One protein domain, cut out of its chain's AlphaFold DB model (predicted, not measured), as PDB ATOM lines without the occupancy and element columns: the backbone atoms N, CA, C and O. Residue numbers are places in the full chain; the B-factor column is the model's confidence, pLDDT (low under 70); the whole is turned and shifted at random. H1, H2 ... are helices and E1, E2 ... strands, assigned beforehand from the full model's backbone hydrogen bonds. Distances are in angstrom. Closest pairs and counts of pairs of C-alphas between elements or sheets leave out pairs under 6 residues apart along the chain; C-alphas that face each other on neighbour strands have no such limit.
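This is residues 48 to 133 of the 357 residues of an uncharacterized protein of Nonomuraea rubra (UniProt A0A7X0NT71). Three helices, H1, H2 and H4, pack at steep angles with their centres in a triangle, short H3 lies at their end of the domain, and a small sheet of four strands makes the opposite end. H2 rises from the sheet straight after E3, and after H4 the chain returns to add E4 at the sheet's edge. The 86 printed residues hold four named helices and four named strands in the order H1 E1 E2 E3 H2 H3 H4 E4; the sheet runs E1 - E2 - E3 - E4, all antiparallel, and the class is mixed, helices and strands. The whole is compact, with a radius of gyration of the C-alphas of 11.7 A and spans of 32 by 26 by 23 A.

Start with H1, residues 53 to 68, which is on the sheet but only grazes it, with residues 60 to 67. Next come E1, residues 73 to 76, E2, residues 81 to 85, and E3, residues 88 to 92, a meander, each strand the antiparallel neighbour of the one before. In the hairpin of E1 and E2 find N 74 and O 83 2.8 A apart; in that of E2 and E3, N 82 and O 91 are 2.8 A apart. H2, residues 93 to 101, stands up from the sheet, its line rising 84 degrees out of the local plane. H3, residues 105 to 109, is not on the sheet; it touches H1, with residues 54 to 59 of H1 alone, closest at the C-alphas of Ala 58 and Leu 108, 5.7 A. H4, residues 111 to 122, touches H1 with its residues 111 to 116 alone, about perpendicular at 75 degrees, closest at the C-alphas of Gly 62 and Gln 112, 3.9 A. With residues 114 to 119 alone it touches H2, a steep tilt of 57 degrees, opposite ways, closest at the C-alphas of Leu 96 and Leu 118, 7.1 A. E4, residues 130 to 132, is the antiparallel neighbour of E3, with N 131 and O 90 2.8 A apart. In H1, H2, H3 and H4 every O i to N i+4 pair is within hydrogen-bond range.

Find C-alpha 53 at (183.067, 174.534, 135.654); from there H1 runs 22.5 A to C-alpha 68. E2 measures 13.2 A, E3 13.8 A and H2 11.8 A. H4 runs 16.1 A from C-alpha 111 at (194.778, 167.209, 136.759), and E4 ends at C-alpha 132, (201.509, 172.114, 159.654).

The two C-alphas farthest apart, those of Asp 105 and Leu 133, are 33.0 A apart. The printed part has no cut, and no link is long. The mean pLDDT of the printed part is 96.0, and no printed residue is under 70.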
ATOM      1  N   GLU A  48     185.288 177.695 144.694       90.12
ATOM      2  CA  GLU A  48     184.942 177.340 143.314       90.12
ATOM      3  C   GLU A  48     184.883 178.574 142.404       90.12
ATOM      4  O   GLU A  48     185.069 178.436 141.202       90.12
ATOM      5  N   LEU A  49     184.694 179.783 142.955       87.81
ATOM      6  CA  LEU A  49     184.647 181.041 142.193       87.81
ATOM      7  C   LEU A  49     185.850 181.287 141.259       87.81
ATOM      8  O   LEU A  49     185.620 181.796 140.160       87.81
ATOM      9  N   PRO A  50     187.111 180.969 141.625       88.56
ATOM     10  CA  PRO A  50     188.242 181.121 140.707       88.56
ATOM     11  C   PRO A  50     188.269 180.088 139.570       88.56
ATOM     12  O   PRO A  50     189.049 180.244 138.629       88.56
ATOM     13  N   LEU A  51     187.457 179.028 139.632       92.62
ATOM     14  CA  LEU A  51     187.474 177.930 138.671       92.62
ATOM     15  C   LEU A  51     186.303 178.042 137.688       92.62
ATOM     16  O   LEU A  51     185.152 178.254 138.057       92.62
ATOM     17  N   THR A  52     186.582 177.826 136.402       94.25
ATOM     18  CA  THR A  52     185.514 177.504 135.445       94.25
ATOM     19  C   THR A  52     184.910 176.145 135.808       94.25
ATOM     20  O   THR A  52     185.574 175.324 136.438       94.25
ATOM     21  N   SER A  53     183.685 175.842 135.370       93.88
ATOM     22  CA  SER A  53     183.067 174.534 135.654       93.88
ATOM     23  C   SER A  53     183.913 173.350 135.157       93.88
ATOM     24  O   SER A  53     183.960 172.305 135.804       93.88
ATOM     25  N   GLU A  54     184.620 173.515 134.034       95.50
ATOM     26  CA  GLU A  54     185.566 172.517 133.520       95.50
ATOM     27  C   GLU A  54     186.802 172.387 134.421       95.50
ATOM     28  O   GLU A  54     187.176 171.274 134.791       95.50
ATOM     29  N   ALA A  55     187.396 173.509 134.843       95.94
ATOM     30  CA  ALA A  55     188.537 173.506 135.753       95.94
ATOM     31  C   ALA A  55     188.183 172.949 137.136       95.94
ATOM     32  O   ALA A  55     188.981 172.221 137.714       95.94
ATOM     33  N   GLN A  56     186.980 173.222 137.640       95.56
ATOM     34  CA  GLN A  56     186.462 172.646 138.877       95.56
ATOM     35  C   GLN A  56     186.328 171.125 138.766       95.56
ATOM     36  O   GLN A  56     186.773 170.402 139.657       95.56
ATOM     37  N   ALA A  57     185.760 170.623 137.665       95.69
ATOM     38  CA  ALA A  57     185.642 169.186 137.433       95.69
ATOM     39  C   ALA A  57     187.021 168.512 137.348       95.69
ATOM     40  O   ALA A  57     187.238 167.490 138.000       95.69
ATOM     41  N   ALA A  58     187.961 169.106 136.606       97.25
ATOM     42  CA  ALA A  58     189.335 168.620 136.508       97.25
ATOM     43  C   ALA A  58     190.051 168.657 137.867       97.25
ATOM     44  O   ALA A  58     190.697 167.689 138.252       97.25
ATOM     45  N   PHE A  59     189.889 169.735 138.632       97.44
ATOM     46  CA  PHE A  59     190.473 169.881 139.961       97.44
ATOM     47  C   PHE A  59     189.981 168.801 140.933       97.44
ATOM     48  O   PHE A  59     190.787 168.139 141.589       97.44
ATOM     49  N   MET A  60     188.666 168.569 140.984       96.88
ATOM     50  CA  MET A  60     188.077 167.524 141.825       96.88
ATOM     51  C   MET A  60     188.487 166.118 141.379       96.88
ATOM     52  O   MET A  60     188.698 165.252 142.227       96.88
ATOM     53  N   GLU A  61     188.640 165.891 140.071       97.44
ATOM     54  CA  GLU A  61     189.185 164.639 139.542       97.44
ATOM     55  C   GLU A  61     190.649 164.443 139.957       97.44
ATOM     56  O   GLU A  61     191.013 163.359 140.398       97.44
ATOM     57  N   GLY A  62     191.471 165.494 139.913       98.00
ATOM     58  CA  GLY A  62     192.861 165.446 140.370       98.00
ATOM     59  C   GLY A  62     192.987 165.110 141.859       98.00
ATOM     60  O   GLY A  62     193.796 164.262 142.230       98.00
ATOM     61  N   LEU A  63     192.149 165.715 142.712       97.44
ATOM     62  CA  LEU A  63     192.086 165.394 144.145       97.44
ATOM     63  C   LEU A  63     191.654 163.943 144.397       97.44
ATOM     64  O   LEU A  63     192.239 163.271 145.248       97.44
ATOM     65  N   ARG A  64     190.653 163.451 143.654       97.06
ATOM     66  CA  ARG A  64     190.202 162.054 143.731       97.06
ATOM     67  C   ARG A  64     191.309 161.090 143.310       97.06
ATOM     68  O   ARG A  64     191.620 160.176 144.064       97.06
ATOM     69  N   ALA A  65     191.930 161.319 142.154       97.38
ATOM     70  CA  ALA A  65     192.987 160.466 141.623       97.38
ATOM     71  C   ALA A  65     194.217 160.429 142.545       97.38
ATOM     72  O   ALA A  65     194.786 159.364 142.775       97.38
ATOM     73  N   TYR A  66     194.595 161.567 143.140       96.44
ATOM     74  CA  TYR A  66     195.645 161.610 144.161       96.44
ATOM     75  C   TYR A  66     195.287 160.749 145.383       96.44
ATOM     76  O   TYR A  66     196.133 160.013 145.892       96.44
ATOM     77  N   HIS A  67     194.030 160.808 145.838       96.12
ATOM     78  CA  HIS A  67     193.570 159.991 146.957       96.12
ATOM     79  C   HIS A  67     193.614 158.489 146.651       96.12
ATOM     80  O   HIS A  67     194.169 157.710 147.425       96.12
ATOM     81  N   GLU A  68     193.092 158.091 145.491       96.00
ATOM     82  CA  GLU A  68     193.106 156.703 145.012       96.00
ATOM     83  C   GLU A  68     194.533 156.180 144.767       96.00
ATOM     84  O   GLU A  68     194.797 154.992 144.952       96.00
ATOM     85  N   GLY A  69     195.472 157.068 144.429       96.00
ATOM     86  CA  GLY A  69     196.901 156.776 144.289       96.00
ATOM     87  C   GLY A  69     197.650 156.524 145.607       96.00
ATOM     88  O   GLY A  69     198.864 156.334 145.579       96.00
ATOM     89  N   GLY A  70     196.958 156.519 146.751       94.88
ATOM     90  CA  GLY A  70     197.541 156.299 148.079       94.88
ATOM     91  C   GLY A  70     197.783 157.580 148.879       94.88
ATOM     92  O   GLY A  70     198.239 157.517 150.019       94.88
ATOM     93  N   GLY A  71     197.447 158.747 148.327       93.19
ATOM     94  CA  GLY A  71     197.477 160.004 149.058       93.19
ATOM     95  C   GLY A  71     196.371 160.066 150.112       93.19
ATOM     96  O   GLY A  71     195.206 160.311 149.801       93.19
ATOM     97  N   ALA A  72     196.702 159.892 151.390       93.75
ATOM     98  CA  ALA A  72     195.721 160.055 152.461       93.75
ATOM     99  C   ALA A  72     195.330 161.540 152.606       93.75
ATOM    100  O   ALA A  72     196.043 162.327 153.240       93.75
ATOM    101  N   LEU A  73     194.194 161.922 152.012       95.81
ATOM    102  CA  LEU A  73     193.596 163.248 152.139       95.81
ATOM    103  C   LEU A  73     192.099 163.177 152.442       95.81
ATOM    104  O   LEU A  73     191.428 162.193 152.137       95.81
ATOM    105  N   ARG A  74     191.574 164.250 153.027       96.31
ATOM    106  CA  ARG A  74     190.147 164.473 153.263       96.31
ATOM    107  C   ARG A  74     189.782 165.871 152.783       96.31
ATOM    108  O   ARG A  74     190.405 166.850 153.184       96.31
ATOM    109  N   VAL A  75     188.754 165.965 151.945       96.12
ATOM    110  CA  VAL A  75     188.238 167.241 151.436       96.12
ATOM    111  C   VAL A  75     187.027 167.652 152.270       96.12
ATOM    112  O   VAL A  75     186.002 166.972 152.237       96.12
ATOM    113  N   SER A  76     187.115 168.771 152.991       94.69
ATOM    114  CA  SER A  76     185.955 169.431 153.592       94.69
ATOM    115  C   SER A  76     185.544 170.617 152.732       94.69
ATOM    116  O   SER A  76     185.981 171.755 152.921       94.69
ATOM    117  N   ALA A  77     184.709 170.335 151.735       91.50
ATOM    118  CA  ALA A  77     184.302 171.339 150.766       91.50
ATOM    119  C   ALA A  77     183.494 172.481 151.413       91.50
ATOM    120  O   ALA A  77     183.549 173.600 150.909       91.50
ATOM    121  N   GLU A  78     182.745 172.227 152.501       90.94
ATOM    122  CA  GLU A  78     181.927 173.254 153.187       90.94
ATOM    123  C   GLU A  78     182.812 174.268 153.910       90.94
ATOM    124  O   GLU A  78     182.524 175.457 153.935       90.94
ATOM    125  N   GLN A  79     183.918 173.789 154.475       93.31
ATOM    126  CA  GLN A  79     184.876 174.606 155.218       93.31
ATOM    127  C   GLN A  79     185.956 175.201 154.299       93.31
ATOM    128  O   GLN A  79     186.697 176.103 154.693       93.31
ATOM    129  N   GLY A  80     186.061 174.721 153.056       95.69
ATOM    130  CA  GLY A  80     187.127 175.132 152.150       95.69
ATOM    131  C   GLY A  80     188.502 174.652 152.627       95.69
ATOM    132  O   GLY A  80     189.486 175.373 152.451       95.69
ATOM    133  N   VAL A  81     188.573 173.477 153.265       97.12
ATOM    134  CA  VAL A  81     189.795 172.926 153.874       97.12
ATOM    135  C   VAL A  81     190.074 171.519 153.350       97.12
ATOM    136  O   VAL A  81     189.180 170.683 153.229       97.12
ATOM    137  N   LEU A  82     191.342 171.260 153.057       97.56
ATOM    138  CA  LEU A  82     191.900 169.962 152.716       97.56
ATOM    139  C   LEU A  82     192.810 169.489 153.855       97.56
ATOM    140  O   LEU A  82     193.782 170.166 154.181       97.56
ATOM    141  N   THR A  83     192.534 168.319 154.421       97.62
ATOM    142  CA  THR A  83     193.397 167.676 155.422       97.62
ATOM    143  C   THR A  83     194.277 166.633 154.738       97.62
ATOM    144  O   THR A  83     193.754 165.787 154.018       97.62
ATOM    145  N   THR A  84     195.592 166.657 154.965       96.81
ATOM    146  CA  THR A  84     196.510 165.545 154.632       96.81
ATOM    147  C   THR A  84     196.945 164.858 155.916       96.81
ATOM    148  O   THR A  84     197.029 165.534 156.937       96.81
ATOM    149  N   TYR A  85     197.240 163.555 155.887       95.06
ATOM    150  CA  TYR A  85     197.575 162.801 157.110       95.06
ATOM    151  C   TYR A  85     199.064 162.455 157.267       95.06
ATOM    152  O   TYR A  85     199.527 162.286 158.394       95.06
ATOM    153  N   GLU A  86     199.842 162.421 156.181       93.44
ATOM    154  CA  GLU A  86     201.258 162.032 156.216       93.44
ATOM    155  C   GLU A  86     202.144 163.000 155.410       93.44
ATOM    156  O   GLU A  86     202.258 162.880 154.189       93.44
ATOM    157  N   PRO A  87     202.792 163.978 156.075       94.38
ATOM    158  CA  PRO A  87     202.545 164.433 157.449       94.38
ATOM    159  C   PRO A  87     201.195 165.173 157.593       94.38
ATOM    160  O   PRO A  87     200.626 165.627 156.588       94.38
ATOM    161  N   PRO A  88     200.682 165.328 158.831       97.12
ATOM    162  CA  PRO A  88     199.391 165.954 159.065       97.12
ATOM    163  C   PRO A  88     199.431 167.460 158.777       97.12
ATOM    164  O   PRO A  88     200.269 168.190 159.314       97.12
ATOM    165  N   ARG A  89     198.544 167.933 157.897       97.31
ATOM    166  CA  ARG A  89     198.459 169.348 157.496       97.31
ATOM    167  C   ARG A  89     197.025 169.740 157.168       97.31
ATOM    168  O   ARG A  89     196.241 168.898 156.736       97.31
ATOM    169  N   LEU A  90     196.720 171.029 157.298       97.81
ATOM    170  CA  LEU A  90     195.513 171.639 156.742       97.81
ATOM    171  C   LEU A  90     195.900 172.623 155.642       97.81
ATOM    172  O   LEU A  90     196.803 173.439 155.821       97.81
ATOM    173  N   ILE A  91     195.219 172.549 154.505       98.00
ATOM    174  CA  ILE A  91     195.473 173.381 153.332       98.00
ATOM    175  C   ILE A  91     194.156 174.026 152.902       98.00
ATOM    176  O   ILE A  91     193.140 173.356 152.756       98.00
ATOM    177  N   SER A  92     194.172 175.333 152.672       97.75
ATOM    178  CA  SER A  92     193.044 176.062 152.105       97.75
ATOM    179  C   SER A  92     192.745 175.571 150.689       97.75
ATOM    180  O   SER A  92     193.609 175.621 149.808       97.75
ATOM    181  N   LEU A  93     191.496 175.170 150.448       97.19
ATOM    182  CA  LEU A  93     191.019 174.855 149.103       97.19
ATOM    183  C   LEU A  93     191.015 176.087 148.196       97.19
ATOM    184  O   LEU A  93     191.242 175.921 147.007       97.19
ATOM    185  N   HIS A  94     190.859 177.304 148.730       96.31
ATOM    186  CA  HIS A  94     190.974 178.536 147.936       96.31
ATOM    187  C   HIS A  94     192.390 178.689 147.378       96.31
ATOM    188  O   HIS A  94     192.575 178.878 146.181       96.31
ATOM    189  N   LEU A  95     193.401 178.518 148.237       96.62
ATOM    190  CA  LEU A  95     194.805 178.608 147.833       96.62
ATOM    191  C   LEU A  95     195.162 177.544 146.788       96.62
ATOM    192  O   LEU A  95     195.891 177.819 145.833       96.62
ATOM    193  N   LEU A  96     194.666 176.320 146.982       97.44
ATOM    194  CA  LEU A  96     194.917 175.218 146.065       97.44
ATOM    195  C   LEU A  96     194.182 175.417 144.726       97.44
ATOM    196  O   LEU A  96     194.791 175.208 143.679       97.44
ATOM    197  N   ALA A  97     192.928 175.877 144.757       97.19
ATOM    198  CA  ALA A  97     192.119 176.189 143.579       97.19
ATOM    199  C   ALA A  97     192.717 177.341 142.761       97.19
ATOM    200  O   ALA A  97     192.893 177.186 141.556       97.19
ATOM    201  N   ASP A  98     193.129 178.442 143.396       96.38
ATOM    202  CA  ASP A  98     193.812 179.556 142.725       96.38
ATOM    203  C   ASP A  98     195.105 179.084 142.047       96.38
ATOM    204  O   ASP A  98     195.398 179.421 140.897       96.38
ATOM    205  N   ALA A  99     195.884 178.255 142.747       97.25
ATOM    206  CA  ALA A  99     197.123 177.711 142.214       97.25
ATOM    207  C   ALA A  99     196.893 176.721 141.061       97.25
ATOM    208  O   ALA A  99     197.745 176.635 140.173       97.25
ATOM    209  N   PHE A 100     195.775 175.991 141.070       97.69
ATOM    210  CA  PHE A 100     195.341 175.119 139.980       97.69
ATOM    211  C   PHE A 100     194.858 175.940 138.779       97.69
ATOM    212  O   PHE A 100     195.336 175.729 137.669       97.69
ATOM    213  N   ALA A 101     194.013 176.950 139.000       96.50
ATOM    214  CA  ALA A 101     193.546 177.874 137.968       96.50
ATOM    215  C   ALA A 101     194.718 178.571 137.258       96.50
ATOM    216  O   ALA A 101     194.754 178.653 136.031       96.50
ATOM    217  N   ALA A 102     195.735 178.993 138.016       96.88
ATOM    218  CA  ALA A 102     196.933 179.641 137.487       96.88
ATOM    219  C   ALA A 102     197.778 178.747 136.557       96.88
ATOM    220  O   ALA A 102     198.639 179.253 135.836       96.88
ATOM    221  N   ARG A 103     197.569 177.423 136.562       97.75
ATOM    222  CA  ARG A 103     198.213 176.492 135.621       97.75
ATOM    223  C   ARG A 103     197.486 176.412 134.273       97.75
ATOM    224  O   ARG A 103     198.086 175.922 133.316       97.75
ATOM    225  N   GLY A 104     196.248 176.905 134.186       96.50
ATOM    226  CA  GLY A 104     195.451 176.951 132.959       96.50
ATOM    227  C   GLY A 104     195.283 175.577 132.308       96.50
ATOM    228  O   GLY A 104     195.089 174.573 132.993       96.50
ATOM    229  N   ASP A 105     195.416 175.525 130.982       96.75
ATOM    230  CA  ASP A 105     195.193 174.309 130.188       96.75
ATOM    231  C   ASP A 105     196.052 173.119 130.631       96.75
ATOM    232  O   ASP A 105     195.601 171.979 130.548       96.75
ATOM    233  N   ALA A 106     197.268 173.351 131.136       95.19
ATOM    234  CA  ALA A 106     198.134 172.267 131.602       95.19
ATOM    235  C   ALA A 106     197.481 171.457 132.737       95.19
ATOM    236  O   ALA A 106     197.591 170.234 132.759       95.19
ATOM    237  N   ALA A 107     196.743 172.129 133.626       97.06
ATOM    238  CA  ALA A 107     196.019 171.479 134.714       97.06
ATOM    239  C   ALA A 107     194.802 170.681 134.241       97.06
ATOM    240  O   ALA A 107     194.429 169.702 134.875       97.06
ATOM    241  N   LEU A 108     194.195 171.075 133.121       97.62
ATOM    242  CA  LEU A 108     193.072 170.344 132.533       97.62
ATOM    243  C   LEU A 108     193.530 169.051 131.847       97.62
ATOM    244  O   LEU A 108     192.808 168.058 131.866       97.62
ATOM    245  N   HIS A 109     194.728 169.058 131.250       97.56
ATOM    246  CA  HIS A 109     195.287 167.892 130.558       97.56
ATOM    247  C   HIS A 109     195.857 166.844 131.522       97.56
ATOM    248  O   HIS A 109     195.762 165.652 131.238       97.56
ATOM    249  N   ASP A 110     196.442 167.281 132.640       98.25
ATOM    250  CA  ASP A 110     196.961 166.410 133.699       98.25
ATOM    251  C   ASP A 110     196.549 166.933 135.088       98.25
ATOM    252  O   ASP A 110     197.346 167.561 135.801       98.25
ATOM    253  N   PRO A 111     195.281 166.718 135.483       97.88
ATOM    254  CA  PRO A 111     194.778 167.209 136.759       97.88
ATOM    255  C   PRO A 111     195.451 166.534 137.954       97.88
ATOM    256  O   PRO A 111     195.747 167.207 138.941       97.88
ATOM    257  N   GLN A 112     195.732 165.230 137.864       97.81
ATOM    258  CA  GLN A 112     196.366 164.469 138.940       97.81
ATOM    259  C   GLN A 112     197.797 164.953 139.192       97.81
ATOM    260  O   GLN A 112     198.099 165.372 140.310       97.81
ATOM    261  N   GLY A 113     198.658 164.957 138.166       97.75
ATOM    262  CA  GLY A 113     200.049 165.386 138.317       97.75
ATOM    263  C   GLY A 113     200.159 166.858 138.716       97.75
ATOM    264  O   GLY A 113     201.045 167.250 139.486       97.75
ATOM    265  N   THR A 114     199.202 167.684 138.278       98.38
ATOM    266  CA  THR A 114     199.102 169.075 138.729       98.38
ATOM    267  C   THR A 114     198.776 169.169 140.217       98.38
ATOM    268  O   THR A 114     199.481 169.880 140.933       98.38
ATOM    269  N   VAL A 115     197.745 168.469 140.700       98.19
ATOM    270  CA  VAL A 115     197.374 168.463 142.126       98.19
ATOM    271  C   VAL A 115     198.521 167.943 142.987       98.19
ATOM    272  O   VAL A 115     198.866 168.600 143.966       98.19
ATOM    273  N   GLU A 116     199.163 166.841 142.601       97.50
ATOM    274  CA  GLU A 116     200.323 166.278 143.304       97.50
ATOM    275  C   GLU A 116     201.456 167.309 143.441       97.50
ATOM    276  O   GLU A 116     201.883 167.631 144.553       97.50
ATOM    277  N   THR A 117     201.854 167.931 142.325       97.81
ATOM    278  CA  THR A 117     202.890 168.979 142.309       97.81
ATOM    279  C   THR A 117     202.502 170.179 143.180       97.81
ATOM    280  O   THR A 117     203.348 170.809 143.823       97.81
ATOM    281  N   LEU A 118     201.223 170.569 143.171       97.88
ATOM    282  CA  LEU A 118     200.732 171.686 143.971       97.88
ATOM    283  C   LEU A 118     200.746 171.361 145.462       97.88
ATOM    284  O   LEU A 118     201.192 172.207 146.240       97.88
ATOM    285  N   LEU A 119     200.300 170.165 145.849       97.38
ATOM    286  CA  LEU A 119     200.319 169.704 147.232       97.38
ATOM    287  C   LEU A 119     201.752 169.655 147.754       97.38
ATOM    288  O   LEU A 119     202.025 170.282 148.772       97.38
ATOM    289  N   GLU A 120     202.684 169.032 147.032       96.38
ATOM    290  CA  GLU A 120     204.099 168.984 147.425       96.38
ATOM    291  C   GLU A 120     204.675 170.397 147.633       96.38
ATOM    292  O   GLU A 120     205.266 170.707 148.671       96.38
ATOM    293  N   ARG A 121     204.428 171.304 146.679       97.31
ATOM    294  CA  ARG A 121     204.928 172.684 146.726       97.31
ATOM    295  C   ARG A 121     204.334 173.505 147.873       97.31
ATOM    296  O   ARG A 121     205.049 174.291 148.504       97.31
ATOM    297  N   LEU A 122     203.024 173.408 148.095       95.75
ATOM    298  CA  LEU A 122     202.345 174.147 149.164       95.75
ATOM    299  C   LEU A 122     202.762 173.619 150.533       95.75
ATOM    300  O   LEU A 122     203.008 174.405 151.445       95.75
ATOM    301  N   ALA A 123     202.938 172.308 150.638       92.06
ATOM    302  CA  ALA A 123     203.236 171.611 151.873       92.06
ATOM    303  C   ALA A 123     204.718 171.673 152.301       92.06
ATOM    304  O   ALA A 123     205.096 171.152 153.355       92.06
ATOM    305  N   ALA A 124     205.565 172.323 151.500       94.38
ATOM    306  CA  ALA A 124     206.977 172.536 151.805       94.38
ATOM    307  C   ALA A 124     207.211 173.524 152.964       94.38
ATOM    308  O   ALA A 124     208.256 173.467 153.609       94.38
ATOM    309  N   ALA A 125     206.271 174.441 153.229       94.12
ATOM    310  CA  ALA A 125     206.410 175.436 154.293       94.12
ATOM    311  C   ALA A 125     205.057 175.987 154.753       94.12
ATOM    312  O   ALA A 125     204.205 176.301 153.914       94.12
ATOM    313  N   GLU A 126     204.931 176.189 156.067       93.56
ATOM    314  CA  GLU A 126     203.812 176.892 156.698       93.56
ATOM    315  C   GLU A 126     203.707 178.324 156.152       93.56
ATOM    316  O   GLU A 126     204.710 179.024 155.984       93.56
ATOM    317  N   ARG A 127     202.485 178.736 155.807       95.50
ATOM    318  CA  ARG A 127     202.185 180.031 155.180       95.50
ATOM    319  C   ARG A 127     200.692 180.349 155.326       95.50
ATOM    320  O   ARG A 127     199.923 179.465 155.704       95.50
ATOM    321  N   PRO A 128     200.226 181.563 154.990       96.19
ATOM    322  CA  PRO A 128     198.792 181.834 154.928       96.19
ATOM    323  C   PRO A 128     198.065 180.804 154.045       96.19
ATOM    324  O   PRO A 128     198.445 180.588 152.896       96.19
ATOM    325  N   GLY A 129     197.061 180.134 154.610       96.31
ATOM    326  CA  GLY A 129     196.330 179.028 153.994       96.31
ATOM    327  C   GLY A 129     196.964 177.635 154.128       96.31
ATOM    328  O   GLY A 129     196.373 176.692 153.622       96.31
ATOM    329  N   VAL A 130     198.122 177.462 154.776       97.75
ATOM    330  CA  VAL A 130     198.741 176.144 155.024       97.75
ATOM    331  C   VAL A 130     199.198 176.047 156.474       97.75
ATOM    332  O   VAL A 130     200.063 176.810 156.899       97.75
ATOM    333  N   LEU A 131     198.658 175.074 157.203       97.56
ATOM    334  CA  LEU A 131     198.994 174.792 158.594       97.56
ATOM    335  C   LEU A 131     199.658 173.421 158.712       97.56
ATOM    336  O   LEU A 131     199.105 172.421 158.252       97.56
ATOM    337  N   HIS A 132     200.834 173.369 159.331       97.69
ATOM    338  CA  HIS A 132     201.509 172.114 159.654       97.69
ATOM    339  C   HIS A 132     201.129 171.689 161.068       97.69
ATOM    340  O   HIS A 132     201.181 172.501 161.986       97.69
ATOM    341  N   LEU A 133     200.757 170.423 161.237       97.56
ATOM    342  CA  LEU A 133     200.324 169.891 162.523       97.56
ATOM    343  C   LEU A 133     201.395 168.962 163.091       97.56
ATOM    344  O   LEU A 133     202.122 168.289 162.354       97.56
TER     345      LEU A 133